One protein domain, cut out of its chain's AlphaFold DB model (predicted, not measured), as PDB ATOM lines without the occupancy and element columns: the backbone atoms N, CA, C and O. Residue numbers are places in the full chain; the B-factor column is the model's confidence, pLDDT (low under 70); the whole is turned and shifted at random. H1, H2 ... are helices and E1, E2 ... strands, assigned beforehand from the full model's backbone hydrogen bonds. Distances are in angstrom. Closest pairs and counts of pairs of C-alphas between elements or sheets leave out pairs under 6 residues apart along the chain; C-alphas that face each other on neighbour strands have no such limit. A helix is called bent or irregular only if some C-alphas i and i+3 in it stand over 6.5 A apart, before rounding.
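What this domain is: This is residues 7 to 152 and 184 to 220 of the 223 residues of an uncharacterized protein of Planctomycetaceae bacterium (UniProt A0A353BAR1). A strongly twisted slab of six antiparallel strands, in the order E5 E6 E7 E8 E9 E10, has H4 packed on one face and H3 crossing near it beyond the strands. A thin ribbon, running out as E1 and E2 and back as E3 and E4, lies on the side of the sheet away from H4 and reaches it through E3; H1 continues the ribbon's other end, and H2 links it to the sheet. The tip of the long E6-E7 hairpin, residues 98 to 103, sticks out free. The printed part has 183 residues, in the order H1 E1 E2 E3 E4 H2 E5 E6 E7 E8 E9 E10 H3 H4, and its class is mixed, helices and strands. It is compact, with a radius of gyration of the C-alphas of 18.2 A and spans of 54 by 46 by 30 A.

How they stand to each other: Begin at H1, residues 7 to 15, which passes by a tight link into E1, residues 16 to 21. E1 runs on into E2, residues 24 to 26, at 20 degrees. The chain returns through E3, residues 33 to 35, which makes a hairpin with E2; look at N 25 and O 34, 2.8 A. E4, residues 40 to 45, is antiparallel to E1, with N 19 and O 42 at 2.8 A. H2, residues 57 to 64, is near E1 and also near H1; its closest C-alpha to E4 is that of Ile 63, 7.5 A from Ala 41. Next find the large sheet: E5, residues 66 to 71, E6, residues 87 to 97, E7, residues 104 to 117, E8, residues 124 to 132, and E9, residues 137 to 141, form a meander, each strand the antiparallel neighbour of the one before. Its pairs include N 67 and O 91, 2.8 A, N 92 and O 109, 2.8 A, N 114 and O 127, 2.8 A, and N 139 and O 130, 2.8 A. E10, residues 184 to 189, is the edge strand beside E9, with N 140 and O 186 at 2.8 A. H2 only grazes this sheet, with residues 62 to 64. The closest C-alphas of E3 and E8 are those of Leu 33 and Leu 124, 6.6 A. H3, residues 190 to 199, and H4, residues 206 to 218, are on the same face, two layers of helices and sheet. H4 lies over E8 and, only just, over E7 with 3 of its C-alphas, at a height of 8.6 A over the sheet, slantwise to the strands at 55 degrees to E8 on the local plane. H3 and H4 touch, about perpendicular at 88 degrees, closest at the C-alphas of Asp 194 and Phe 206, 5.5 A. Each O i to N i+4 pair is within hydrogen-bond range in H1 and H3; the counts are 2 of 4 in H2 and 7 of 9 in H4.

Where its parts are: Find C-alpha 7 at (-14.557, -17.530, 10.839), where H1 begins. E1 is 15.9 A long and E4 16.5 A. Find C-alpha 104 at (-16.315, -33.062, -6.257); from there E7, the longest strand, runs 41.3 A to C-alpha 117. E6 beside it is 31.2 A and E8 25.8 A. H3 is 14.2 A, and H4, 15.2 A, ends at C-alpha 218 at (-50.272, -36.380, 2.916). H4 is irregular: C-alphas 208 and 211 are 8.8 A apart.

The domain as a whole: The two C-alphas farthest apart are those of Leu 29 and Gly 100, 58.8 A. Residues 153 to 183 are not printed, and C-alphas 152 and 184 stand 13.4 A apart across this cut, which falls between E9 and E10. The links E4 to H2 and E5 to E6 are long. Mean pLDDT of the printed part is 81.7; 34 residues are under 70, among them 54 to 66 and 95 to 105.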
ATOM      1  N   GLY A   7     -13.745 -17.955   9.693       58.84
ATOM      2  CA  GLY A   7     -14.557 -17.530  10.839       58.84
ATOM      3  C   GLY A   7     -15.803 -16.789  10.373       58.84
ATOM      4  O   GLY A   7     -16.903 -17.289  10.550       58.84
ATOM      5  N   SER A   8     -15.615 -15.717   9.602       62.59
ATOM      6  CA  SER A   8     -16.702 -14.877   9.079       62.59
ATOM      7  C   SER A   8     -17.781 -15.654   8.306       62.59
ATOM      8  O   SER A   8     -18.948 -15.282   8.357       62.59
ATOM      9  N   ILE A   9     -17.420 -16.733   7.599       62.81
ATOM     10  CA  ILE A   9     -18.391 -17.606   6.911       62.81
ATOM     11  C   ILE A   9     -19.161 -18.483   7.911       62.81
ATOM     12  O   ILE A   9     -20.367 -18.665   7.764       62.81
ATOM     13  N   VAL A  10     -18.479 -19.044   8.914       66.88
ATOM     14  CA  VAL A  10     -19.113 -19.876   9.950       66.88
ATOM     15  C   VAL A  10     -20.045 -19.034  10.817       66.88
ATOM     16  O   VAL A  10     -21.202 -19.416  10.966       66.88
ATOM     17  N   ASP A  11     -19.581 -17.876  11.288       70.38
ATOM     18  CA  ASP A  11     -20.360 -16.930  12.094       70.38
ATOM     19  C   ASP A  11     -21.648 -16.534  11.349       70.38
ATOM     20  O   ASP A  11     -22.753 -16.659  11.877       70.38
ATOM     21  N   TYR A  12     -21.531 -16.186  10.059       72.50
ATOM     22  CA  TYR A  12     -22.682 -15.852   9.217       72.50
ATOM     23  C   TYR A  12     -23.712 -16.990   9.121       72.50
ATOM     24  O   TYR A  12     -24.914 -16.745   9.232       72.50
ATOM     25  N   LEU A  13     -23.257 -18.233   8.921       73.75
ATOM     26  CA  LEU A  13     -24.116 -19.424   8.814       73.75
ATOM     27  C   LEU A  13     -24.713 -19.871  10.159       73.75
ATOM     28  O   LEU A  13     -25.670 -20.648  10.177       73.75
ATOM     29  N   GLU A  14     -24.156 -19.422  11.282       76.44
ATOM     30  CA  GLU A  14     -24.696 -19.676  12.621       76.44
ATOM     31  C   GLU A  14     -25.688 -18.595  13.070       76.44
ATOM     32  O   GLU A  14     -26.550 -18.872  13.908       76.44
ATOM     33  N   GLU A  15     -25.650 -17.416  12.444       80.88
ATOM     34  CA  GLU A  15     -26.619 -16.334  12.634       80.88
ATOM     35  C   GLU A  15     -27.791 -16.342  11.639       80.88
ATOM     36  O   GLU A  15     -28.889 -15.921  12.017       80.88
ATOM     37  N   ASN A  16     -27.606 -16.840  10.410       80.31
ATOM     38  CA  ASN A  16     -28.564 -16.687   9.306       80.31
ATOM     39  C   ASN A  16     -29.031 -18.009   8.676       80.31
ATOM     40  O   ASN A  16     -28.302 -18.999   8.622       80.31
ATOM     41  N   TYR A  17     -30.244 -17.984   8.119       80.94
ATOM     42  CA  TYR A  17     -30.809 -19.023   7.259       80.94
ATOM     43  C   TYR A  17     -31.413 -18.427   5.979       80.94
ATOM     44  O   TYR A  17     -31.666 -17.221   5.882       80.94
ATOM     45  N   VAL A  18     -31.641 -19.297   4.994       79.69
ATOM     46  CA  VAL A  18     -32.406 -18.990   3.779       79.69
ATOM     47  C   VAL A  18     -33.789 -19.619   3.907       79.69
ATOM     48  O   VAL A  18     -33.913 -20.780   4.287       79.69
ATOM     49  N   ASP A  19     -34.812 -18.837   3.586       82.62
ATOM     50  CA  ASP A  19     -36.219 -19.220   3.525       82.62
ATOM     51  C   ASP A  19     -36.692 -19.209   2.061       82.62
ATOM     52  O   ASP A  19     -36.320 -18.310   1.300       82.62
ATOM     53  N   ILE A  20     -37.502 -20.194   1.660       83.38
ATOM     54  CA  ILE A  20     -38.057 -20.313   0.303       83.38
ATOM     55  C   ILE A  20     -39.575 -20.145   0.374       83.38
ATOM     56  O   ILE A  20     -40.326 -21.070   0.667       83.38
ATOM     57  N   GLN A  21     -40.032 -18.940   0.054       83.25
ATOM     58  CA  GLN A  21     -41.419 -18.519   0.195       83.25
ATOM     59  C   GLN A  21     -42.195 -18.734  -1.107       83.25
ATOM     60  O   GLN A  21     -42.007 -18.034  -2.111       83.25
ATOM     61  N   THR A  22     -43.119 -19.693  -1.093       84.19
ATOM     62  CA  THR A  22     -44.089 -19.902  -2.173       84.19
ATOM     63  C   THR A  22     -45.241 -18.914  -2.052       84.19
ATOM     64  O   THR A  22     -45.925 -18.858  -1.033       84.19
ATOM     65  N   ARG A  23     -45.495 -18.134  -3.106       84.50
ATOM     66  CA  ARG A  23     -46.613 -17.182  -3.129       84.50
ATOM     67  C   ARG A  23     -47.878 -17.862  -3.633       84.50
ATOM     68  O   ARG A  23     -47.847 -18.471  -4.701       84.50
ATOM     69  N   VAL A  24     -48.987 -17.691  -2.924       86.00
ATOM     70  CA  VAL A  24     -50.309 -18.134  -3.386       86.00
ATOM     71  C   VAL A  24     -50.866 -17.127  -4.399       86.00
ATOM     72  O   VAL A  24     -50.698 -15.915  -4.260       86.00
ATOM     73  N   ARG A  25     -51.522 -17.633  -5.441       85.81
ATOM     74  CA  ARG A  25     -52.376 -16.883  -6.364       85.81
ATOM     75  C   ARG A  25     -53.800 -17.408  -6.250       85.81
ATOM     76  O   ARG A  25     -54.017 -18.588  -5.992       85.81
ATOM     77  N   LYS A  26     -54.754 -16.510  -6.472       85.12
ATOM     78  CA  LYS A  26     -56.175 -16.823  -6.575       85.12
ATOM     79  C   LYS A  26     -56.603 -16.599  -8.016       85.12
ATOM     80  O   LYS A  26     -56.289 -15.548  -8.578       85.12
ATOM     81  N   ASP A  27     -57.267 -17.578  -8.609       81.56
ATOM     82  CA  ASP A  27     -57.869 -17.403  -9.923       81.56
ATOM     83  C   ASP A  27     -59.030 -16.398  -9.858       81.56
ATOM     84  O   ASP A  27     -59.707 -16.267  -8.833       81.56
ATOM     85  N   LEU A  28     -59.240 -15.644 -10.938       78.56
ATOM     86  CA  LEU A  28     -60.250 -14.586 -10.982       78.56
ATOM     87  C   LEU A  28     -61.641 -15.092 -11.390       78.56
ATOM     88  O   LEU A  28     -62.628 -14.437 -11.060       78.56
ATOM     89  N   LEU A  29     -61.722 -16.228 -12.088       82.12
ATOM     90  CA  LEU A  29     -62.963 -16.817 -12.585       82.12
ATOM     91  C   LEU A  29     -63.546 -17.797 -11.565       82.12
ATOM     92  O   LEU A  29     -64.684 -17.619 -11.131       82.12
ATOM     93  N   ASP A  30     -62.767 -18.800 -11.151       79.31
ATOM     94  CA  ASP A  30     -63.247 -19.886 -10.282       79.31
ATOM     95  C   ASP A  30     -62.878 -19.715  -8.797       79.31
ATOM     96  O   ASP A  30     -63.321 -20.488  -7.947       79.31
ATOM     97  N   ARG A  31     -62.111 -18.662  -8.469       81.50
ATOM     98  CA  ARG A  31     -61.626 -18.328  -7.116       81.50
ATOM     99  C   ARG A  31     -60.717 -19.388  -6.480       81.50
ATOM    100  O   ARG A  31     -60.412 -19.252  -5.292       81.50
ATOM    101  N   LYS A  32     -60.239 -20.394  -7.217       86.12
ATOM    102  CA  LYS A  32     -59.360 -21.434  -6.672       86.12
ATOM    103  C   LYS A  32     -57.967 -20.895  -6.369       86.12
ATOM    104  O   LYS A  32     -57.455 -19.992  -7.032       86.12
ATOM    105  N   LEU A  33     -57.346 -21.480  -5.349       86.94
ATOM    106  CA  LEU A  33     -55.971 -21.188  -4.957       86.94
ATOM    107  C   LEU A  33     -54.985 -22.115  -5.676       86.94
ATOM    108  O   LEU A  33     -55.238 -23.315  -5.811       86.94
ATOM    109  N   TYR A  34     -53.865 -21.544  -6.110       87.69
ATOM    110  CA  TYR A  34     -52.744 -22.230  -6.757       87.69
ATOM    111  C   TYR A  34     -51.430 -21.493  -6.474       87.69
ATOM    112  O   TYR A  34     -51.440 -20.359  -5.985       87.69
ATOM    113  N   PHE A  35     -50.275 -22.095  -6.763       86.19
ATOM    114  CA  PHE A  35     -48.998 -21.426  -6.508       86.19
ATOM    115  C   PHE A  35     -48.552 -20.524  -7.665       86.19
ATOM    116  O   PHE A  35     -48.675 -20.829  -8.850       86.19
ATOM    117  N   HIS A  36     -47.927 -19.399  -7.325       84.81
ATOM    118  CA  HIS A  36     -47.164 -18.612  -8.280       84.81
ATOM    119  C   HIS A  36     -45.924 -19.402  -8.720       84.81
ATOM    120  O   HIS A  36     -45.067 -19.710  -7.899       84.81
ATOM    121  N   HIS A  37     -45.738 -19.568 -10.033       79.12
ATOM    122  CA  HIS A  37     -44.567 -20.196 -10.677       79.12
ATOM    123  C   HIS A  37     -43.173 -19.587 -10.365       79.12
ATOM    124  O   HIS A  37     -42.195 -19.921 -11.027       79.12
ATOM    125  N   ARG A  38     -43.071 -18.632  -9.431       81.12
ATOM    126  CA  ARG A  38     -41.820 -18.000  -8.987       81.12
ATOM    127  C   ARG A  38     -41.843 -17.909  -7.458       81.12
ATOM    128  O   ARG A  38     -42.456 -16.955  -6.948       81.12
ATOM    129  N   PRO A  39     -41.217 -18.852  -6.734       82.88
ATOM    130  CA  PRO A  39     -40.950 -18.670  -5.313       82.88
ATOM    131  C   PRO A  39     -40.025 -17.462  -5.105       82.88
ATOM    132  O   PRO A  39     -39.382 -16.980  -6.042       82.88
ATOM    133  N   LEU A  40     -39.977 -16.959  -3.878       82.25
ATOM    134  CA  LEU A  40     -39.001 -15.967  -3.440       82.25
ATOM    135  C   LEU A  40     -38.030 -16.638  -2.477       82.25
ATOM    136  O   LEU A  40     -38.457 -17.406  -1.624       82.25
ATOM    137  N   ALA A  41     -36.742 -16.336  -2.597       80.12
ATOM    138  CA  ALA A  41     -35.751 -16.749  -1.617       80.12
ATOM    139  C   ALA A  41     -35.367 -15.535  -0.763       80.12
ATOM    140  O   ALA A  41     -35.114 -14.453  -1.300       80.12
ATOM    141  N   VAL A  42     -35.376 -15.697   0.558       79.38
ATOM    142  CA  VAL A  42     -35.223 -14.611   1.533       79.38
ATOM    143  C   VAL A  42     -34.187 -15.009   2.575       79.38
ATOM    144  O   VAL A  42     -34.164 -16.148   3.027       79.38
ATOM    145  N   THR A  43     -33.326 -14.076   2.976       80.75
ATOM    146  CA  THR A  43     -32.359 -14.299   4.059       80.75
ATOM    147  C   THR A  43     -32.880 -13.701   5.361       80.75
ATOM    148  O   THR A  43     -33.347 -12.556   5.386       80.75
ATOM    149  N   ALA A  44     -32.802 -14.470   6.445       80.69
ATOM    150  CA  ALA A  44     -33.294 -14.085   7.759       80.69
ATOM    151  C   ALA A  44     -32.358 -14.579   8.872       80.69
ATOM    152  O   ALA A  44     -31.735 -15.632   8.760       80.69
ATOM    153  N   GLN A  45     -32.290 -13.833   9.976       84.00
ATOM    154  CA  GLN A  45     -31.524 -14.243  11.156       84.00
ATOM    155  C   GLN A  45     -32.318 -15.209  12.036       84.00
ATOM    156  O   GLN A  45     -33.507 -14.981  12.278       84.00
ATOM    157  N   TYR A  46     -31.650 -16.204  12.621       83.19
ATOM    158  CA  TYR A  46     -32.215 -17.068  13.667       83.19
ATOM    159  C   TYR A  46     -32.651 -16.279  14.910       83.19
ATOM    160  O   TYR A  46     -33.624 -16.635  15.573       83.19
ATOM    161  N   ARG A  47     -31.930 -15.202  15.245       79.06
ATOM    162  CA  ARG A  47     -32.182 -14.353  16.417       79.06
ATOM    163  C   ARG A  47     -32.172 -12.884  16.016       79.06
ATOM    164  O   ARG A  47     -31.266 -12.443  15.324       79.06
ATOM    165  N   GLY A  48     -33.161 -12.131  16.486       71.88
ATOM    166  CA  GLY A  48     -33.310 -10.704  16.194       71.88
ATOM    167  C   GLY A  48     -34.745 -10.336  15.822       71.88
ATOM    168  O   GLY A  48     -35.549 -11.193  15.459       71.88
ATOM    169  N   SER A  49     -35.067  -9.045  15.917       61.06
ATOM    170  CA  SER A  49     -36.391  -8.493  15.596       61.06
ATOM    171  C   SER A  49     -36.636  -8.292  14.096       61.06
ATOM    172  O   SER A  49     -37.771  -8.069  13.684       61.06
ATOM    173  N   LYS A  50     -35.591  -8.374  13.261       64.50
ATOM    174  CA  LYS A  50     -35.717  -8.256  11.805       64.50
ATOM    175  C   LYS A  50     -36.223  -9.571  11.206       64.50
ATOM    176  O   LYS A  50     -35.625 -10.630  11.398       64.50
ATOM    177  N   LEU A  51     -37.323  -9.484  10.460       60.84
ATOM    178  CA  LEU A  51     -37.894 -10.613   9.719       60.84
ATOM    179  C   LEU A  51     -37.042 -10.988   8.499       60.84
ATOM    180  O   LEU A  51     -36.931 -12.166   8.185       60.84
ATOM    181  N   THR A  52     -36.417 -10.001   7.853       66.12
ATOM    182  CA  THR A  52     -35.595 -10.164   6.646       66.12
ATOM    183  C   THR A  52     -34.331  -9.304   6.724       66.12
ATOM    184  O   THR A  52     -34.264  -8.346   7.505       66.12
ATOM    185  N   GLN A  53     -33.320  -9.642   5.925       71.00
ATOM    186  CA  GLN A  53     -32.061  -8.900   5.827       71.00
ATOM    187  C   GLN A  53     -31.702  -8.521   4.377       71.00
ATOM    188  O   GLN A  53     -32.211  -9.139   3.439       71.00
ATOM    189  N   PRO A  54     -30.831  -7.508   4.174       66.62
ATOM    190  CA  PRO A  54     -30.223  -7.235   2.874       66.62
ATOM    191  C   PRO A  54     -29.501  -8.467   2.328       66.62
ATOM    192  O   PRO A  54     -28.916  -9.243   3.079       66.62
ATOM    193  N   PHE A  55     -29.529  -8.635   1.010       65.25
ATOM    194  CA  PHE A  55     -28.961  -9.817   0.381       65.25
ATOM    195  C   PHE A  55     -27.439  -9.713   0.239       65.25
ATOM    196  O   PHE A  55     -26.939  -8.944  -0.583       65.25
ATOM    197  N   GLU A  56     -26.697 -10.486   1.032       68.88
ATOM    198  CA  GLU A  56     -25.235 -10.461   0.986       68.88
ATOM    199  C   GLU A  56     -24.656 -11.325  -0.150       68.88
ATOM    200  O   GLU A  56     -25.128 -12.441  -0.390       68.88
ATOM    201  N   PRO A  57     -23.570 -10.882  -0.823       65.50
ATOM    202  CA  PRO A  57     -22.951 -11.634  -1.916       65.50
ATOM    203  C   PRO A  57     -22.522 -13.062  -1.552       65.50
ATOM    204  O   PRO A  57     -22.538 -13.931  -2.422       65.50
ATOM    205  N   VAL A  58     -22.180 -13.334  -0.286       63.06
ATOM    206  CA  VAL A  58     -21.817 -14.685   0.177       63.06
ATOM    207  C   VAL A  58     -22.990 -15.670   0.062       63.06
ATOM    208  O   VAL A  58     -22.793 -16.813  -0.348       63.06
ATOM    209  N   VAL A  59     -24.223 -15.205   0.300       63.97
ATOM    210  CA  VAL A  59     -25.462 -16.000   0.187       63.97
ATOM    211  C   VAL A  59     -25.871 -16.208  -1.271       63.97
ATOM    212  O   VAL A  59     -26.542 -17.186  -1.599       63.97
ATOM    213  N   SER A  60     -25.420 -15.334  -2.180       64.75
ATOM    214  CA  SER A  60     -25.695 -15.467  -3.617       64.75
ATOM    215  C   SER A  60     -25.199 -16.784  -4.209       64.75
ATOM    216  O   SER A  60     -25.816 -17.283  -5.147       64.75
ATOM    217  N   THR A  61     -24.146 -17.381  -3.645       63.84
ATOM    218  CA  THR A  61     -23.658 -18.701  -4.058       63.84
ATOM    219  C   THR A  61     -24.610 -19.804  -3.596       63.84
ATOM    220  O   THR A  61     -25.083 -20.566  -4.428       63.84
ATOM    221  N   SER A  62     -24.992 -19.824  -2.315       61.34
ATOM    222  CA  SER A  62     -25.890 -20.851  -1.759       61.34
ATOM    223  C   SER A  62     -27.303 -20.815  -2.352       61.34
ATOM    224  O   SER A  62     -27.958 -21.846  -2.450       61.34
ATOM    225  N   ILE A  63     -27.793 -19.642  -2.778       63.84
ATOM    226  CA  ILE A  63     -29.072 -19.548  -3.504       63.84
ATOM    227  C   ILE A  63     -28.929 -19.984  -4.963       63.84
ATOM    228  O   ILE A  63     -29.884 -20.515  -5.518       63.84
ATOM    229  N   ARG A  64     -27.754 -19.838  -5.592       64.94
ATOM    230  CA  ARG A  64     -27.517 -20.407  -6.932       64.94
ATOM    231  C   ARG A  64     -27.543 -21.932  -6.937       64.94
ATOM    232  O   ARG A  64     -27.775 -22.488  -7.998       64.94
ATOM    233  N   ASP A  65     -27.360 -22.586  -5.793       68.00
ATOM    234  CA  ASP A  65     -27.544 -24.034  -5.677       68.00
ATOM    235  C   ASP A  65     -29.035 -24.443  -5.670       68.00
ATOM    236  O   ASP A  65     -29.341 -25.609  -5.905       68.00
ATOM    237  N   PHE A  66     -29.973 -23.503  -5.484       68.44
ATOM    238  CA  PHE A  66     -31.414 -23.711  -5.677       68.44
ATOM    239  C   PHE A  66     -31.900 -23.084  -6.994       68.44
ATOM    240  O   PHE A  66     -32.030 -21.865  -7.130       68.44
ATOM    241  N   HIS A  67     -32.272 -23.919  -7.961       72.50
ATOM    242  CA  HIS A  67     -32.896 -23.486  -9.211       72.50
ATOM    243  C   HIS A  67     -34.391 -23.818  -9.212       72.50
ATOM    244  O   HIS A  67     -34.779 -24.981  -9.197       72.50
ATOM    245  N   SER A  68     -35.260 -22.808  -9.288       71.31
ATOM    246  CA  SER A  68     -36.688 -23.048  -9.532       71.31
ATOM    247  C   SER A  68     -36.885 -23.584 -10.951       71.31
ATOM    248  O   SER A  68     -36.575 -22.875 -11.908       71.31
ATOM    249  N   LEU A  69     -37.435 -24.792 -11.094       75.19
ATOM    250  CA  LEU A  69     -37.774 -25.367 -12.401       75.19
ATOM    251  C   LEU A  69     -39.153 -24.895 -12.874       75.19
ATOM    252  O   LEU A  69     -39.336 -24.613 -14.055       75.19
ATOM    253  N   GLY A  70     -40.102 -24.729 -11.947       83.06
ATOM    254  CA  GLY A  70     -41.411 -24.143 -12.229       83.06
ATOM    255  C   GLY A  70     -42.541 -24.835 -11.478       83.06
ATOM    256  O   GLY A  70     -42.357 -25.304 -10.357       83.06
ATOM    257  N   LEU A  71     -43.716 -24.877 -12.101       84.75
ATOM    258  CA  LEU A  71     -44.841 -25.692 -11.647       84.75
ATOM    259  C   LEU A  71     -44.761 -27.064 -12.322       84.75
ATOM    260  O   LEU A  71     -44.486 -27.134 -13.520       84.75
ATOM    261  N   PHE A  72     -45.014 -28.136 -11.573       86.31
ATOM    262  CA  PHE A  72     -45.260 -29.444 -12.170       86.31
ATOM    263  C   PHE A  72     -46.586 -29.395 -12.927       86.31
ATOM    264  O   PHE A  72     -47.571 -28.846 -12.431       86.31
ATOM    265  N   ALA A  73     -46.614 -29.995 -14.109       84.31
ATOM    266  CA  ALA A  73     -47.792 -30.081 -14.950       84.31
ATOM    267  C   ALA A  73     -47.836 -31.493 -15.552       84.31
ATOM    268  O   ALA A  73     -46.811 -31.979 -16.035       84.31
ATOM    269  N   GLN A  74     -48.982 -32.176 -15.471       80.06
ATOM    270  CA  GLN A  74     -49.091 -33.566 -15.932       80.06
ATOM    271  C   GLN A  74     -48.775 -33.690 -17.437       80.06
ATOM    272  O   GLN A  74     -49.334 -32.929 -18.231       80.06
ATOM    273  N   PRO A  75     -47.934 -34.653 -17.862       79.94
ATOM    274  CA  PRO A  75     -47.599 -34.831 -19.272       79.94
ATOM    275  C   PRO A  75     -48.831 -34.990 -20.176       79.94
ATOM    276  O   PRO A  75     -49.828 -35.604 -19.809       79.94
ATOM    277  N   GLY A  76     -48.751 -34.456 -21.399       76.75
ATOM    278  CA  GLY A  76     -49.766 -34.660 -22.441       76.75
ATOM    279  C   GLY A  76     -51.019 -33.777 -22.362       76.75
ATOM    280  O   GLY A  76     -51.807 -33.783 -23.309       76.75
ATOM    281  N   LYS A  77     -51.208 -32.971 -21.308       77.00
ATOM    282  CA  LYS A  77     -52.323 -32.011 -21.231       77.00
ATOM    283  C   LYS A  77     -52.008 -30.692 -21.950       77.00
ATOM    284  O   LYS A  77     -50.883 -30.195 -21.935       77.00
ATOM    285  N   ARG A  78     -53.034 -30.115 -22.590       68.38
ATOM    286  CA  ARG A  78     -52.971 -28.814 -23.298       68.38
ATOM    287  C   ARG A  78     -53.390 -27.623 -22.437       68.38
ATOM    288  O   ARG A  78     -52.932 -26.512 -22.678       68.38
ATOM    289  N   PHE A  79     -54.264 -27.870 -21.471       76.00
ATOM    290  CA  PHE A  79     -54.764 -26.911 -20.496       76.00
ATOM    291  C   PHE A  79     -54.691 -27.580 -19.126       76.00
ATOM    292  O   PHE A  79     -54.837 -28.801 -19.046       76.00
ATOM    293  N   TYR A  80     -54.438 -26.786 -18.091       79.12
ATOM    294  CA  TYR A  80     -54.295 -27.250 -16.716       79.12
ATOM    295  C   TYR A  80     -55.268 -26.484 -15.838       79.12
ATOM    296  O   TYR A  80     -55.303 -25.251 -15.905       79.12
ATOM    297  N   ASP A  81     -56.019 -27.200 -15.010       79.94
ATOM    298  CA  ASP A  81     -56.868 -26.561 -14.011       79.94
ATOM    299  C   ASP A  81     -55.999 -25.950 -12.892       79.94
ATOM    300  O   ASP A  81     -54.917 -26.473 -12.595       79.94
ATOM    301  N   PRO A  82     -56.447 -24.881 -12.203       78.56
ATOM    302  CA  PRO A  82     -55.683 -24.271 -11.108       78.56
ATOM    303  C   PRO A  82     -55.264 -25.260 -10.005       78.56
ATOM    304  O   PRO A  82     -54.221 -25.087  -9.379       78.56
ATOM    305  N   GLU A  83     -56.039 -26.324  -9.785       81.06
ATOM    306  CA  GLU A  83     -55.718 -27.392  -8.827       81.06
ATOM    307  C   GLU A  83     -54.475 -28.202  -9.215       81.06
ATOM    308  O   GLU A  83     -53.721 -28.630  -8.343       81.06
ATOM    309  N   GLU A  84     -54.207 -28.364 -10.512       82.00
ATOM    310  CA  GLU A  84     -53.013 -29.055 -11.011       82.00
ATOM    311  C   GLU A  84     -51.749 -28.204 -10.821       82.00
ATOM    312  O   GLU A  84     -50.651 -28.726 -10.641       82.00
ATOM    313  N   LEU A  85     -51.917 -26.880 -10.760       84.31
ATOM    314  CA  LEU A  85     -50.863 -25.878 -10.578       84.31
ATOM    315  C   LEU A  85     -50.505 -25.638  -9.095       84.31
ATOM    316  O   LEU A  85     -50.025 -24.566  -8.708       84.31
ATOM    317  N   ARG A  86     -50.727 -26.649  -8.248       90.31
ATOM    318  CA  ARG A  86     -50.427 -26.645  -6.805       90.31
ATOM    319  C   ARG A  86     -49.105 -27.310  -6.435       90.31
ATOM    320  O   ARG A  86     -48.805 -27.402  -5.254       90.31
ATOM    321  N   THR A  87     -48.298 -27.746  -7.400       92.12
ATOM    322  CA  THR A  87     -46.978 -28.340  -7.127       92.12
ATOM    323  C   THR A  87     -45.881 -27.485  -7.754       92.12
ATOM    324  O   THR A  87     -45.806 -27.389  -8.975       92.12
ATOM    325  N   ILE A  88     -45.017 -26.873  -6.943       90.25
ATOM    326  CA  ILE A  88     -43.757 -26.265  -7.402       90.25
ATOM    327  C   ILE A  88     -42.658 -27.328  -7.381       90.25
ATOM    328  O   ILE A  88     -42.580 -28.111  -6.436       90.25
ATOM    329  N   VAL A  89     -41.784 -27.314  -8.390       90.44
ATOM    330  CA  VAL A  89     -40.551 -28.110  -8.434       90.44
ATOM    331  C   VAL A  89     -39.339 -27.184  -8.428       90.44
ATOM    332  O   VAL A  89     -39.211 -26.282  -9.264       90.44
ATOM    333  N   LEU A  90     -38.422 -27.437  -7.500       88.50
ATOM    334  CA  LEU A  90     -37.094 -26.840  -7.434       88.50
ATOM    335  C   LEU A  90     -36.050 -27.941  -7.640       88.50
ATOM    336  O   LEU A  90     -36.257 -29.088  -7.254       88.50
ATOM    337  N   LEU A  91     -34.914 -27.572  -8.212       86.25
ATOM    338  CA  LEU A  91     -33.699 -28.368  -8.254       86.25
ATOM    339  C   LEU A  91     -32.746 -27.827  -7.186       86.25
ATOM    340  O   LEU A  91     -32.499 -26.621  -7.145       86.25
ATOM    341  N   PHE A  92     -32.204 -28.702  -6.351       83.38
ATOM    342  CA  PHE A  92     -31.213 -28.376  -5.335       83.38
ATOM    343  C   PHE A  92     -29.901 -29.111  -5.617       83.38
ATOM    344  O   PHE A  92     -29.855 -30.340  -5.679       83.38
ATOM    345  N   ARG A  93     -28.818 -28.356  -5.783       80.31
ATOM    346  CA  ARG A  93     -27.466 -28.864  -5.995       80.31
ATOM    347  C   ARG A  93     -26.762 -29.067  -4.655       80.31
ATOM    348  O   ARG A  93     -26.511 -28.116  -3.923       80.31
ATOM    349  N   THR A  94     -26.360 -30.300  -4.377       72.81
ATOM    350  CA  THR A  94     -25.465 -30.649  -3.271       72.81
ATOM    351  C   THR A  94     -24.087 -31.029  -3.818       72.81
ATOM    352  O   THR A  94     -23.954 -32.070  -4.466       72.81
ATOM    353  N   PRO A  95     -23.026 -30.251  -3.543       67.12
ATOM    354  CA  PRO A  95     -21.668 -30.659  -3.879       67.12
ATOM    355  C   PRO A  95     -21.215 -31.817  -2.974       67.12
ATOM    356  O   PRO A  95     -21.041 -31.657  -1.765       67.12
ATOM    357  N   MET A  96     -20.981 -32.996  -3.554       65.25
ATOM    358  CA  MET A  96     -20.525 -34.193  -2.846       65.25
ATOM    359  C   MET A  96     -19.097 -34.578  -3.243       65.25
ATOM    360  O   MET A  96     -18.818 -35.019  -4.353       65.25
ATOM    361  N   LEU A  97     -18.175 -34.494  -2.281       60.09
ATOM    362  CA  LEU A  97     -16.841 -35.089  -2.408       60.09
ATOM    363  C   LEU A  97     -16.932 -36.622  -2.344       60.09
ATOM    364  O   LEU A  97     -17.467 -37.155  -1.361       60.09
ATOM    365  N   GLN A  98     -16.388 -37.324  -3.343       62.12
ATOM    366  CA  GLN A  98     -16.267 -38.787  -3.317       62.12
ATOM    367  C   GLN A  98     -15.149 -39.220  -2.343       62.12
ATOM    368  O   GLN A  98     -14.028 -38.711  -2.456       62.12
ATOM    369  N   PRO A  99     -15.405 -40.154  -1.400       56.38
ATOM    370  CA  PRO A  99     -14.403 -40.616  -0.437       56.38
ATOM    371  C   PRO A  99     -13.102 -41.083  -1.103       56.38
ATOM    372  O   PRO A  99     -13.128 -41.823  -2.080       56.38
ATOM    373  N   GLY A 100     -11.957 -40.648  -0.571       58.31
ATOM    374  CA  GLY A 100     -10.634 -41.012  -1.100       58.31
ATOM    375  C   GLY A 100     -10.212 -40.284  -2.383       58.31
ATOM    376  O   GLY A 100      -9.089 -40.480  -2.838       58.31
ATOM    377  N   THR A 101     -11.054 -39.412  -2.945       54.81
ATOM    378  CA  THR A 101     -10.736 -38.627  -4.147       54.81
ATOM    379  C   THR A 101     -10.718 -37.125  -3.849       54.81
ATOM    380  O   THR A 101     -11.303 -36.661  -2.871       54.81
ATOM    381  N   ARG A 102     -10.092 -36.342  -4.736       57.09
ATOM    382  CA  ARG A 102     -10.279 -34.879  -4.805       57.09
ATOM    383  C   ARG A 102     -11.434 -34.477  -5.737       57.09
ATOM    384  O   ARG A 102     -11.584 -33.297  -6.035       57.09
ATOM    385  N   LEU A 103     -12.209 -35.444  -6.235       56.59
ATOM    386  CA  LEU A 103     -13.311 -35.197  -7.156       56.59
ATOM    387  C   LEU A 103     -14.552 -34.777  -6.366       56.59
ATOM    388  O   LEU A 103     -15.049 -35.494  -5.491       56.59
ATOM    389  N   GLN A 104     -15.030 -33.582  -6.687       65.00
ATOM    390  CA  GLN A 104     -16.315 -33.062  -6.257       65.00
ATOM    391  C   GLN A 104     -17.322 -33.359  -7.367       65.00
ATOM    392  O   GLN A 104     -17.224 -32.789  -8.452       65.00
ATOM    393  N   ASN A 105     -18.277 -34.239  -7.084       69.12
ATOM    394  CA  ASN A 105     -19.406 -34.499  -7.964       69.12
ATOM    395  C   ASN A 105     -20.610 -33.708  -7.457       69.12
ATOM    396  O   ASN A 105     -20.905 -33.708  -6.263       69.12
ATOM    397  N   ASP A 106     -21.320 -33.051  -8.363       76.06
ATOM    398  CA  ASP A 106     -22.571 -32.386  -8.027       76.06
ATOM    399  C   ASP A 106     -23.718 -33.395  -8.073       76.06
ATOM    400  O   ASP A 106     -24.027 -33.950  -9.128       76.06
ATOM    401  N   VAL A 107     -24.353 -33.628  -6.925       79.25
ATOM    402  CA  VAL A 107     -25.614 -34.368  -6.843       79.25
ATOM    403  C   VAL A 107     -26.748 -33.357  -6.889       79.25
ATOM    404  O   VAL A 107     -26.708 -32.332  -6.214       79.25
ATOM    405  N   TYR A 108     -27.749 -33.625  -7.718       85.00
ATOM    406  CA  TYR A 108     -28.882 -32.730  -7.924       85.00
ATOM    407  C   TYR A 108     -30.156 -33.423  -7.467       85.00
ATOM    408  O   TYR A 108     -30.608 -34.354  -8.134       85.00
ATOM    409  N   GLU A 109     -30.739 -32.946  -6.380       87.81
ATOM    410  CA  GLU A 109     -31.995 -33.429  -5.815       87.81
ATOM    411  C   GLU A 109     -33.162 -32.520  -6.217       87.81
ATOM    412  O   GLU A 109     -32.964 -31.367  -6.608       87.81
ATOM    413  N   PHE A 110     -34.389 -33.021  -6.127       90.81
ATOM    414  CA  PHE A 110     -35.599 -32.228  -6.311       90.81
ATOM    415  C   PHE A 110     -36.199 -31.839  -4.961       90.81
ATOM    416  O   PHE A 110     -36.246 -32.643  -4.033       90.81
ATOM    417  N   VAL A 111     -36.718 -30.616  -4.879       90.88
ATOM    418  CA  VAL A 111     -37.626 -30.191  -3.810       90.88
ATOM    419  C   VAL A 111     -38.991 -29.935  -4.431       90.88
ATOM    420  O   VAL A 111     -39.127 -29.090  -5.317       90.88
ATOM    421  N   PHE A 112     -40.001 -30.655  -3.959       93.00
ATOM    422  CA  PHE A 112     -41.392 -30.459  -4.341       93.00
ATOM    423  C   PHE A 112     -42.110 -29.690  -3.238       93.00
ATOM    424  O   PHE A 112     -42.000 -30.045  -2.066       93.00
ATOM    425  N   ILE A 113     -42.873 -28.662  -3.601       92.38
ATOM    426  CA  ILE A 113     -43.754 -27.954  -2.669       92.38
ATOM    427  C   ILE A 113     -45.177 -28.112  -3.190       92.38
ATOM    428  O   ILE A 113     -45.525 -27.525  -4.216       92.38
ATOM    429  N   HIS A 114     -45.971 -28.944  -2.520       93.88
ATOM    430  CA  HIS A 114     -47.339 -29.289  -2.899       93.88
ATOM    431  C   HIS A 114     -48.348 -28.603  -1.975       93.88
ATOM    432  O   HIS A 114     -48.245 -28.709  -0.759       93.88
ATOM    433  N   GLY A 115     -49.318 -27.893  -2.543       91.81
ATOM    434  CA  GLY A 115     -50.338 -27.163  -1.800       91.81
ATOM    435  C   GLY A 115     -51.627 -27.966  -1.672       91.81
ATOM    436  O   GLY A 115     -52.253 -28.276  -2.688       91.81
ATOM    437  N   THR A 116     -52.070 -28.242  -0.447       91.94
ATOM    438  CA  THR A 116     -53.429 -28.742  -0.186       91.94
ATOM    439  C   THR A 116     -54.327 -27.591   0.252       91.94
ATOM    440  O   THR A 116     -53.864 -26.638   0.872       91.94
ATOM    441  N   THR A 117     -55.604 -27.629  -0.122       89.69
ATOM    442  CA  THR A 117     -56.592 -26.666   0.386       89.69
ATOM    443  C   THR A 117     -57.343 -27.254   1.562       89.69
ATOM    444  O   THR A 117     -57.640 -28.450   1.562       89.69
ATOM    445  N   ASP A 118     -57.699 -26.397   2.512       85.94
ATOM    446  CA  ASP A 118     -58.637 -26.722   3.579       85.94
ATOM    447  C   ASP A 118     -60.059 -26.980   3.029       85.94
ATOM    448  O   ASP A 118     -60.344 -26.724   1.854       85.94
ATOM    449  N   GLU A 119     -60.975 -27.461   3.876       82.25
ATOM    450  CA  GLU A 119     -62.364 -27.753   3.478       82.25
ATOM    451  C   GLU A 119     -63.117 -26.522   2.942       82.25
ATOM    452  O   GLU A 119     -64.000 -26.663   2.096       82.25
ATOM    453  N   SER A 120     -62.765 -25.309   3.389       81.94
ATOM    454  CA  SER A 120     -63.372 -24.068   2.892       81.94
ATOM    455  C   SER A 120     -62.745 -23.547   1.592       81.94
ATOM    456  O   SER A 120     -63.292 -22.634   0.967       81.94
ATOM    457  N   GLY A 121     -61.605 -24.106   1.166       81.06
ATOM    458  CA  GLY A 121     -60.851 -23.650  -0.002       81.06
ATOM    459  C   GLY A 121     -60.290 -22.231   0.134       81.06
ATOM    460  O   GLY A 121     -60.043 -21.573  -0.884       81.06
ATOM    461  N   THR A 122     -60.135 -21.727   1.363       82.38
ATOM    462  CA  THR A 122     -59.669 -20.360   1.638       82.38
ATOM    463  C   THR A 122     -58.188 -20.275   1.990       82.38
ATOM    464  O   THR A 122     -57.598 -19.209   1.791       82.38
ATOM    465  N   GLU A 123     -57.572 -21.384   2.396       86.56
ATOM    466  CA  GLU A 123     -56.140 -21.501   2.671       86.56
ATOM    467  C   GLU A 123     -55.483 -22.553   1.759       86.56
ATOM    468  O   GLU A 123     -56.136 -23.484   1.288       86.56
ATOM    469  N   LEU A 124     -54.190 -22.380   1.459       86.06
ATOM    470  CA  LEU A 124     -53.387 -23.322   0.671       86.06
ATOM    471  C   LEU A 124     -52.137 -23.709   1.474       86.06
ATOM    472  O   LEU A 124     -51.112 -23.029   1.397       86.06
ATOM    473  N   THR A 125     -52.239 -24.794   2.236       89.94
ATOM    474  CA  THR A 125     -51.196 -25.316   3.123       89.94
ATOM    475  C   THR A 125     -50.065 -25.956   2.309       89.94
ATOM    476  O   THR A 125     -50.327 -26.882   1.533       89.94
ATOM    477  N   PRO A 126     -48.808 -25.488   2.433       90.19
ATOM    478  CA  PRO A 126     -47.676 -26.041   1.699       90.19
ATOM    479  C   PRO A 126     -47.075 -27.264   2.407       90.19
ATOM    480  O   PRO A 126     -46.672 -27.205   3.565       90.19
ATOM    481  N   HIS A 127     -46.912 -28.353   1.663       92.50
ATOM    482  CA  HIS A 127     -46.212 -29.566   2.077       92.50
ATOM    483  C   HIS A 127     -44.925 -29.703   1.267       92.50
ATOM    484  O   HIS A 127     -44.956 -29.674   0.034       92.50
ATOM    485  N   VAL A 128     -43.787 -29.833   1.949       92.00
ATOM    486  CA  VAL A 128     -42.464 -29.860   1.314       92.00
ATOM    487  C   VAL A 128     -41.924 -31.286   1.295       92.00
ATOM    488  O   VAL A 128     -41.907 -31.965   2.318       92.00
ATOM    489  N   PHE A 129     -41.440 -31.721   0.136       93.56
ATOM    490  CA  PHE A 129     -40.803 -33.017  -0.066       93.56
ATOM    491  C   PHE A 129     -39.449 -32.818  -0.728       93.56
ATOM    492  O   PHE A 129     -39.286 -31.917  -1.549       93.56
ATOM    493  N   VAL A 130     -38.485 -33.666  -0.399       91.94
ATOM    494  CA  VAL A 130     -37.112 -33.585  -0.905       91.94
ATOM    495  C   VAL A 130     -36.675 -34.974  -1.336       91.94
ATOM    496  O   VAL A 130     -36.882 -35.930  -0.588       91.94
ATOM    497  N   THR A 131     -36.089 -35.102  -2.524       91.62
ATOM    498  CA  THR A 131     -35.442 -36.358  -2.914       91.62
ATOM    499  C   THR A 131     -34.058 -36.469  -2.286       91.62
ATOM    500  O   THR A 131     -33.393 -35.459  -2.051       91.62
ATOM    501  N   THR A 132     -33.624 -37.688  -1.989       86.38
ATOM    502  CA  THR A 132     -32.305 -37.965  -1.403       86.38
ATOM    503  C   THR A 132     -31.654 -39.199  -2.020       86.38
ATOM    504  O   THR A 132     -32.282 -39.932  -2.788       86.38
ATOM    505  N   GLU A 133     -30.376 -39.402  -1.682       83.56
ATOM    506  CA  GLU A 133     -29.541 -40.528  -2.125       83.56
ATOM    507  C   GLU A 133     -29.445 -40.667  -3.657       83.56
ATOM    508  O   GLU A 133     -29.408 -41.760  -4.214       83.56
ATOM    509  N   GLY A 134     -29.378 -39.538  -4.373       83.81
ATOM    510  CA  GLY A 134     -29.336 -39.534  -5.836       83.81
ATOM    511  C   GLY A 134     -30.711 -39.748  -6.464       83.81
ATOM    512  O   GLY A 134     -30.800 -40.271  -7.576       83.81
ATOM    513  N   ARG A 135     -31.767 -39.295  -5.776       90.19
ATOM    514  CA  ARG A 135     -33.187 -39.455  -6.128       90.19
ATOM    515  C   ARG A 135     -33.719 -40.888  -6.059       90.19
ATOM    516  O   ARG A 135     -34.651 -41.203  -6.793       90.19
ATOM    517  N   THR A 136     -33.169 -41.743  -5.198       91.56
ATOM    518  CA  THR A 136     -33.774 -43.059  -4.910       91.56
ATOM    519  C   THR A 136     -34.808 -42.986  -3.791       91.56
ATOM    520  O   THR A 136     -35.708 -43.813  -3.750       91.56
ATOM    521  N   GLN A 137     -34.729 -41.968  -2.931       93.75
ATOM    522  CA  GLN A 137     -35.655 -41.740  -1.823       93.75
ATOM    523  C   GLN A 137     -36.442 -40.444  -2.000       93.75
ATOM    524  O   GLN A 137     -35.925 -39.459  -2.532       93.75
ATOM    525  N   LEU A 138     -37.667 -40.417  -1.470       94.38
ATOM    526  CA  LEU A 138     -38.475 -39.217  -1.279       94.38
ATOM    527  C   LEU A 138     -38.800 -39.039   0.205       94.38
ATOM    528  O   LEU A 138     -39.426 -39.891   0.834       94.38
ATOM    529  N   SER A 139     -38.424 -37.892   0.755       93.25
ATOM    530  CA  SER A 139     -38.675 -37.530   2.145       93.25
ATOM    531  C   SER A 139     -39.689 -36.398   2.245       93.25
ATOM    532  O   SER A 139     -39.437 -35.291   1.774       93.25
ATOM    533  N   TYR A 140     -40.814 -36.653   2.908       94.00
ATOM    534  CA  TYR A 140     -41.776 -35.635   3.323       94.00
ATOM    535  C   TYR A 140     -41.234 -34.921   4.566       94.00
ATOM    536  O   TYR A 140     -40.967 -35.566   5.582       94.00
ATOM    537  N   LEU A 141     -41.032 -33.604   4.494       90.56
ATOM    538  CA  LEU A 141     -40.495 -32.816   5.603       90.56
ATOM    539  C   LEU A 141     -41.534 -32.612   6.710       90.56
ATOM    540  O   LEU A 141     -42.743 -32.592   6.477       90.56
ATOM    541  N   ARG A 142     -41.047 -32.451   7.939       85.12
ATOM    542  CA  ARG A 142     -41.851 -31.988   9.064       85.12
ATOM    543  C   ARG A 142     -42.221 -30.518   8.856       85.12
ATOM    544  O   ARG A 142     -41.413 -29.723   8.399       85.12
ATOM    545  N   GLU A 143     -43.433 -30.160   9.254       79.44
ATOM    546  CA  GLU A 143     -43.890 -28.775   9.280       79.44
ATOM    547  C   GLU A 143     -43.224 -27.979  10.420       79.44
ATOM    548  O   GLU A 143     -43.213 -28.409  11.581       79.44
ATOM    549  N   LEU A 144     -42.676 -26.802  10.096       71.62
ATOM    550  CA  LEU A 144     -42.160 -25.851  11.079       71.62
ATOM    551  C   LEU A 144     -43.283 -24.959  11.611       71.62
ATOM    552  O   LEU A 144     -43.567 -23.897  11.066       71.62
ATOM    553  N   GLU A 145     -43.834 -25.332  12.766       69.00
ATOM    554  CA  GLU A 145     -44.810 -24.519  13.513       69.00
ATOM    555  C   GLU A 145     -44.315 -23.089  13.829       69.00
ATOM    556  O   GLU A 145     -45.113 -22.202  14.142       69.00
ATOM    557  N   ARG A 146     -42.989 -22.856  13.846       75.25
ATOM    558  CA  ARG A 146     -42.360 -21.572  14.206       75.25
ATOM    559  C   ARG A 146     -41.041 -21.350  13.467       75.25
ATOM    560  O   ARG A 146     -40.297 -22.292  13.209       75.25
ATOM    561  N   LYS A 147     -40.704 -20.070  13.260       82.00
ATOM    562  CA  LYS A 147     -39.394 -19.600  12.777       82.00
ATOM    563  C   LYS A 147     -38.229 -20.307  13.507       82.00
ATOM    564  O   LYS A 147     -38.221 -20.306  14.744       82.00
ATOM    565  N   PRO A 148     -37.215 -20.841  12.795       83.50
ATOM    566  CA  PRO A 148     -36.070 -21.483  13.430       83.50
ATOM    567  C   PRO A 148     -35.244 -20.474  14.244       83.50
ATOM    568  O   PRO A 148     -34.935 -19.377  13.783       83.50
ATOM    569  N   LEU A 149     -34.852 -20.869  15.461       85.94
ATOM    570  CA  LEU A 149     -34.073 -20.042  16.405       85.94
ATOM    571  C   LEU A 149     -32.582 -20.430  16.495       85.94
ATOM    572  O   LEU A 149     -31.840 -19.887  17.324       85.94
ATOM    573  N   ARG A 150     -32.162 -21.423  15.702       84.62
ATOM    574  CA  ARG A 150     -30.800 -21.983  15.624       84.62
ATOM    575  C   ARG A 150     -30.671 -22.910  14.397       84.62
ATOM    576  O   ARG A 150     -31.675 -23.532  14.055       84.62
ATOM    577  N   PRO A 151     -29.466 -23.124  13.828       80.06
ATOM    578  CA  PRO A 151     -29.268 -23.970  12.639       80.06
ATOM    579  C   PRO A 151     -29.831 -25.395  12.726       80.06
ATOM    580  O   PRO A 151     -30.342 -25.931  11.750       80.06
ATOM    581  N   VAL A 152     -29.797 -26.015  13.910       79.25
ATOM    582  CA  VAL A 152     -30.330 -27.378  14.127       79.25
ATOM    583  C   VAL A 152     -31.864 -27.478  14.070       79.25
ATOM    584  O   VAL A 152     -32.398 -28.567  14.272       79.25
ATOM    585  N   SER A 184     -37.233 -35.115   8.183       84.38
ATOM    586  CA  SER A 184     -38.345 -35.861   7.583       84.38
ATOM    587  C   SER A 184     -39.397 -36.284   8.620       84.38
ATOM    588  O   SER A 184     -39.081 -36.781   9.703       84.38
ATOM    589  N   ARG A 185     -40.677 -36.095   8.276       86.88
ATOM    590  CA  ARG A 185     -41.835 -36.760   8.899       86.88
ATOM    591  C   ARG A 185     -41.926 -38.218   8.443       86.88
ATOM    592  O   ARG A 185     -42.325 -39.072   9.228       86.88
ATOM    593  N   GLN A 186     -41.596 -38.478   7.180       91.19
ATOM    594  CA  GLN A 186     -41.621 -39.799   6.552       91.19
ATOM    595  C   GLN A 186     -40.639 -39.819   5.376       91.19
ATOM    596  O   GLN A 186     -40.482 -38.807   4.694       91.19
ATOM    597  N   THR A 187     -40.012 -40.965   5.132       92.44
ATOM    598  CA  THR A 187     -39.183 -41.234   3.951       92.44
ATOM    599  C   THR A 187     -39.685 -42.528   3.314       92.44
ATOM    600  O   THR A 187     -40.057 -43.449   4.039       92.44
ATOM    601  N   LEU A 188     -39.753 -42.557   1.986       93.69
ATOM    602  CA  LEU A 188     -40.203 -43.680   1.159       93.69
ATOM    603  C   LEU A 188     -39.192 -43.892   0.028       93.69
ATOM    604  O   LEU A 188     -38.621 -42.915  -0.471       93.69
ATOM    605  N   GLU A 189     -38.982 -45.134  -0.395       95.75
ATOM    606  CA  GLU A 189     -38.183 -45.421  -1.589       95.75
ATOM    607  C   GLU A 189     -39.018 -45.135  -2.847       95.75
ATOM    608  O   GLU A 189     -40.214 -45.425  -2.909       95.75
ATOM    609  N   ILE A 190     -38.404 -44.575  -3.889       95.06
ATOM    610  CA  ILE A 190     -39.093 -44.248  -5.149       95.06
ATOM    611  C   ILE A 190     -39.669 -45.517  -5.804       95.06
ATOM    612  O   ILE A 190     -40.767 -45.467  -6.356       95.06
ATOM    613  N   ASP A 191     -39.005 -46.668  -5.651       95.00
ATOM    614  CA  ASP A 191     -39.493 -47.973  -6.118       95.00
ATOM    615  C   ASP A 191     -40.828 -48.391  -5.460       95.00
ATOM    616  O   ASP A 191     -41.661 -49.045  -6.101       95.00
ATOM    617  N   GLU A 192     -41.070 -47.988  -4.205       94.81
ATOM    618  CA  GLU A 192     -42.337 -48.211  -3.490       94.81
ATOM    619  C   GLU A 192     -43.445 -47.304  -4.046       94.81
ATOM    620  O   GLU A 192     -44.580 -47.750  -4.235       94.81
ATOM    621  N   LEU A 193     -43.115 -46.053  -4.384       95.75
ATOM    622  CA  LEU A 193     -44.045 -45.110  -5.019       95.75
ATOM    623  C   LEU A 193     -44.432 -45.575  -6.432       95.75
ATOM    624  O   LEU A 193     -45.602 -45.532  -6.815       95.75
ATOM    625  N   ASP A 194     -43.467 -46.100  -7.181       95.19
ATOM    626  CA  ASP A 194     -43.669 -46.748  -8.475       95.19
ATOM    627  C   ASP A 194     -44.554 -48.004  -8.355       95.19
ATOM    628  O   ASP A 194     -45.418 -48.254  -9.202       95.19
ATOM    629  N   ALA A 195     -44.380 -48.797  -7.292       94.44
ATOM    630  CA  ALA A 195     -45.242 -49.943  -7.001       94.44
ATOM    631  C   ALA A 195     -46.676 -49.512  -6.648       94.44
ATOM    632  O   ALA A 195     -47.629 -50.147  -7.105       94.44
ATOM    633  N   PHE A 196     -46.841 -48.410  -5.916       95.12
ATOM    634  CA  PHE A 196     -48.142 -47.801  -5.638       95.12
ATOM    635  C   PHE A 196     -48.835 -47.286  -6.908       95.12
ATOM    636  O   PHE A 196     -50.020 -47.554  -7.106       95.12
ATOM    637  N   CYS A 197     -48.117 -46.624  -7.821       94.38
ATOM    638  CA  CYS A 197     -48.679 -46.233  -9.119       94.38
ATOM    639  C   CYS A 197     -49.222 -47.438  -9.891       94.38
ATOM    640  O   CYS A 197     -50.353 -47.396 -10.380       94.38
ATOM    641  N   ARG A 198     -48.462 -48.540  -9.932       95.19
ATOM    642  CA  ARG A 198     -48.909 -49.801 -10.542       95.19
ATOM    643  C   ARG A 198     -50.142 -50.380  -9.837       95.19
ATOM    644  O   ARG A 198     -51.070 -50.800 -10.522       95.19
ATOM    645  N   SER A 199     -50.197 -50.374  -8.501       94.38
ATOM    646  CA  SER A 199     -51.340 -50.920  -7.744       94.38
ATOM    647  C   SER A 199     -52.626 -50.096  -7.900       94.38
ATOM    648  O   SER A 199     -53.719 -50.658  -7.900       94.38
ATOM    649  N   LYS A 200     -52.504 -48.779  -8.099       94.00
ATOM    650  CA  LYS A 200     -53.612 -47.854  -8.395       94.00
ATOM    651  C   LYS A 200     -53.937 -47.759  -9.901       94.00
ATOM    652  O   LYS A 200     -54.731 -46.905 -10.289       94.00
ATOM    653  N   SER A 201     -53.349 -48.614 -10.748       93.69
ATOM    654  CA  SER A 201     -53.526 -48.631 -12.214       93.69
ATOM    655  C   SER A 201     -53.197 -47.299 -12.911       93.69
ATOM    656  O   SER A 201     -53.799 -46.944 -13.926       93.69
ATOM    657  N   MET A 202     -52.241 -46.544 -12.369       91.31
ATOM    658  CA  MET A 202     -51.761 -45.292 -12.954       91.31
ATOM    659  C   MET A 202     -50.807 -45.576 -14.121       91.31
ATOM    660  O   MET A 202     -50.113 -46.591 -14.146       91.31
ATOM    661  N   THR A 203     -50.762 -44.673 -15.103       89.50
ATOM    662  CA  THR A 203     -49.802 -44.765 -16.215       89.50
ATOM    663  C   THR A 203     -48.515 -44.032 -15.844       89.50
ATOM    664  O   THR A 203     -48.572 -42.878 -15.427       89.50
ATOM    665  N   GLY A 204     -47.361 -44.683 -16.017       89.62
ATOM    666  CA  GLY A 204     -46.062 -44.156 -15.581       89.62
ATOM    667  C   GLY A 204     -45.742 -44.484 -14.118       89.62
ATOM    668  O   GLY A 204     -46.455 -45.250 -13.470       89.62
ATOM    669  N   GLY A 205     -44.646 -43.916 -13.621       92.00
ATOM    670  CA  GLY A 205     -44.173 -44.059 -12.246       92.00
ATOM    671  C   GLY A 205     -44.284 -42.747 -11.472       92.00
ATOM    672  O   GLY A 205     -45.162 -41.915 -11.735       92.00
ATOM    673  N   PHE A 206     -43.366 -42.545 -10.527       91.94
ATOM    674  CA  PHE A 206     -43.290 -41.353  -9.691       91.94
ATOM    675  C   PHE A 206     -43.193 -40.065 -10.512       91.94
ATOM    676  O   PHE A 206     -43.930 -39.115 -10.248       91.94
ATOM    677  N   GLY A 207     -42.329 -40.047 -11.531       89.69
ATOM    678  CA  GLY A 207     -42.049 -38.860 -12.343       89.69
ATOM    679  C   GLY A 207     -43.267 -38.305 -13.087       89.69
ATOM    680  O   GLY A 207     -43.409 -37.090 -13.204       89.69
ATOM    681  N   GLU A 208     -44.175 -39.167 -13.545       90.56
ATOM    682  CA  GLU A 208     -45.399 -38.768 -14.247       90.56
ATOM    683  C   GLU A 208     -46.550 -38.428 -13.286       90.56
ATOM    684  O   GLU A 208     -47.405 -37.600 -13.611       90.56
ATOM    685  N   ASN A 209     -46.568 -39.034 -12.093       91.44
ATOM    686  CA  ASN A 209     -47.708 -39.007 -11.170       91.44
ATOM    687  C   ASN A 209     -47.478 -38.174  -9.895       91.44
ATOM    688  O   ASN A 209     -48.311 -38.230  -8.986       91.44
ATOM    689  N   VAL A 210     -46.406 -37.366  -9.839       92.88
ATOM    690  CA  VAL A 210     -45.970 -36.598  -8.653       92.88
ATOM    691  C   VAL A 210     -47.135 -36.027  -7.821       92.88
ATOM    692  O   VAL A 210     -47.238 -36.407  -6.658       92.88
ATOM    693  N   PRO A 211     -48.073 -35.201  -8.340       92.12
ATOM    694  CA  PRO A 211     -49.082 -34.557  -7.491       92.12
ATOM    695  C   PRO A 211     -50.031 -35.544  -6.797       92.12
ATOM    696  O   PRO A 211     -50.471 -35.288  -5.679       92.12
ATOM    697  N   ALA A 212     -50.339 -36.674  -7.440       91.69
ATOM    698  CA  ALA A 212     -51.210 -37.699  -6.874       91.69
ATOM    699  C   ALA A 212     -50.503 -38.491  -5.766       91.69
ATOM    700  O   ALA A 212     -51.107 -38.786  -4.738       91.69
ATOM    701  N   ILE A 213     -49.211 -38.773  -5.948       94.44
ATOM    702  CA  ILE A 213     -48.386 -39.465  -4.955       94.44
ATOM    703  C   ILE A 213     -48.149 -38.569  -3.742       94.44
ATOM    704  O   ILE A 213     -48.362 -39.006  -2.617       94.44
ATOM    705  N   LEU A 214     -47.783 -37.298  -3.948       94.81
ATOM    706  CA  LEU A 214     -47.607 -36.350  -2.846       94.81
ATOM    707  C   LEU A 214     -48.900 -36.211  -2.028       94.81
ATOM    708  O   LEU A 214     -48.845 -36.232  -0.799       94.81
ATOM    709  N   LYS A 215     -50.064 -36.169  -2.692       93.69
ATOM    710  CA  LYS A 215     -51.370 -36.198  -2.022       93.69
ATOM    711  C   LYS A 215     -51.582 -37.483  -1.210       93.69
ATOM    712  O   LYS A 215     -51.992 -37.375  -0.061       93.69
ATOM    713  N   ALA A 216     -51.262 -38.654  -1.767       94.00
ATOM    714  CA  ALA A 216     -51.368 -39.944  -1.074       94.00
ATOM    715  C   ALA A 216     -50.436 -40.055   0.153       94.00
ATOM    716  O   ALA A 216     -50.793 -40.676   1.150       94.00
ATOM    717  N   ILE A 217     -49.256 -39.423   0.118       94.19
ATOM    718  CA  ILE A 217     -48.368 -39.335   1.291       94.19
ATOM    719  C   ILE A 217     -48.988 -38.425   2.364       94.19
ATOM    720  O   ILE A 217     -48.910 -38.732   3.550       94.19
ATOM    721  N   ILE A 218     -49.629 -37.316   1.974       93.06
ATOM    722  CA  ILE A 218     -50.272 -36.380   2.916       93.06
ATOM    723  C   ILE A 218     -51.514 -36.998   3.572       93.06
ATOM    724  O   ILE A 218     -51.734 -36.766   4.760       93.06
ATOM    725  N   SER A 219     -52.295 -37.795   2.833       91.94
ATOM    726  CA  SER A 219     -53.445 -38.548   3.361       91.94
ATOM    727  C   SER A 219     -53.062 -39.821   4.133       91.94
ATOM    728  O   SER A 219     -53.959 -40.543   4.562       91.94
ATOM    729  N   ASP A 220     -51.762 -40.092   4.323       89.12
ATOM    730  CA  ASP A 220     -51.227 -41.319   4.936       89.12
ATOM    731  C   ASP A 220     -51.736 -42.625   4.240       89.12
ATOM    732  O   ASP A 220     -51.733 -43.694   4.841       89.12
TER     733      ASP A 220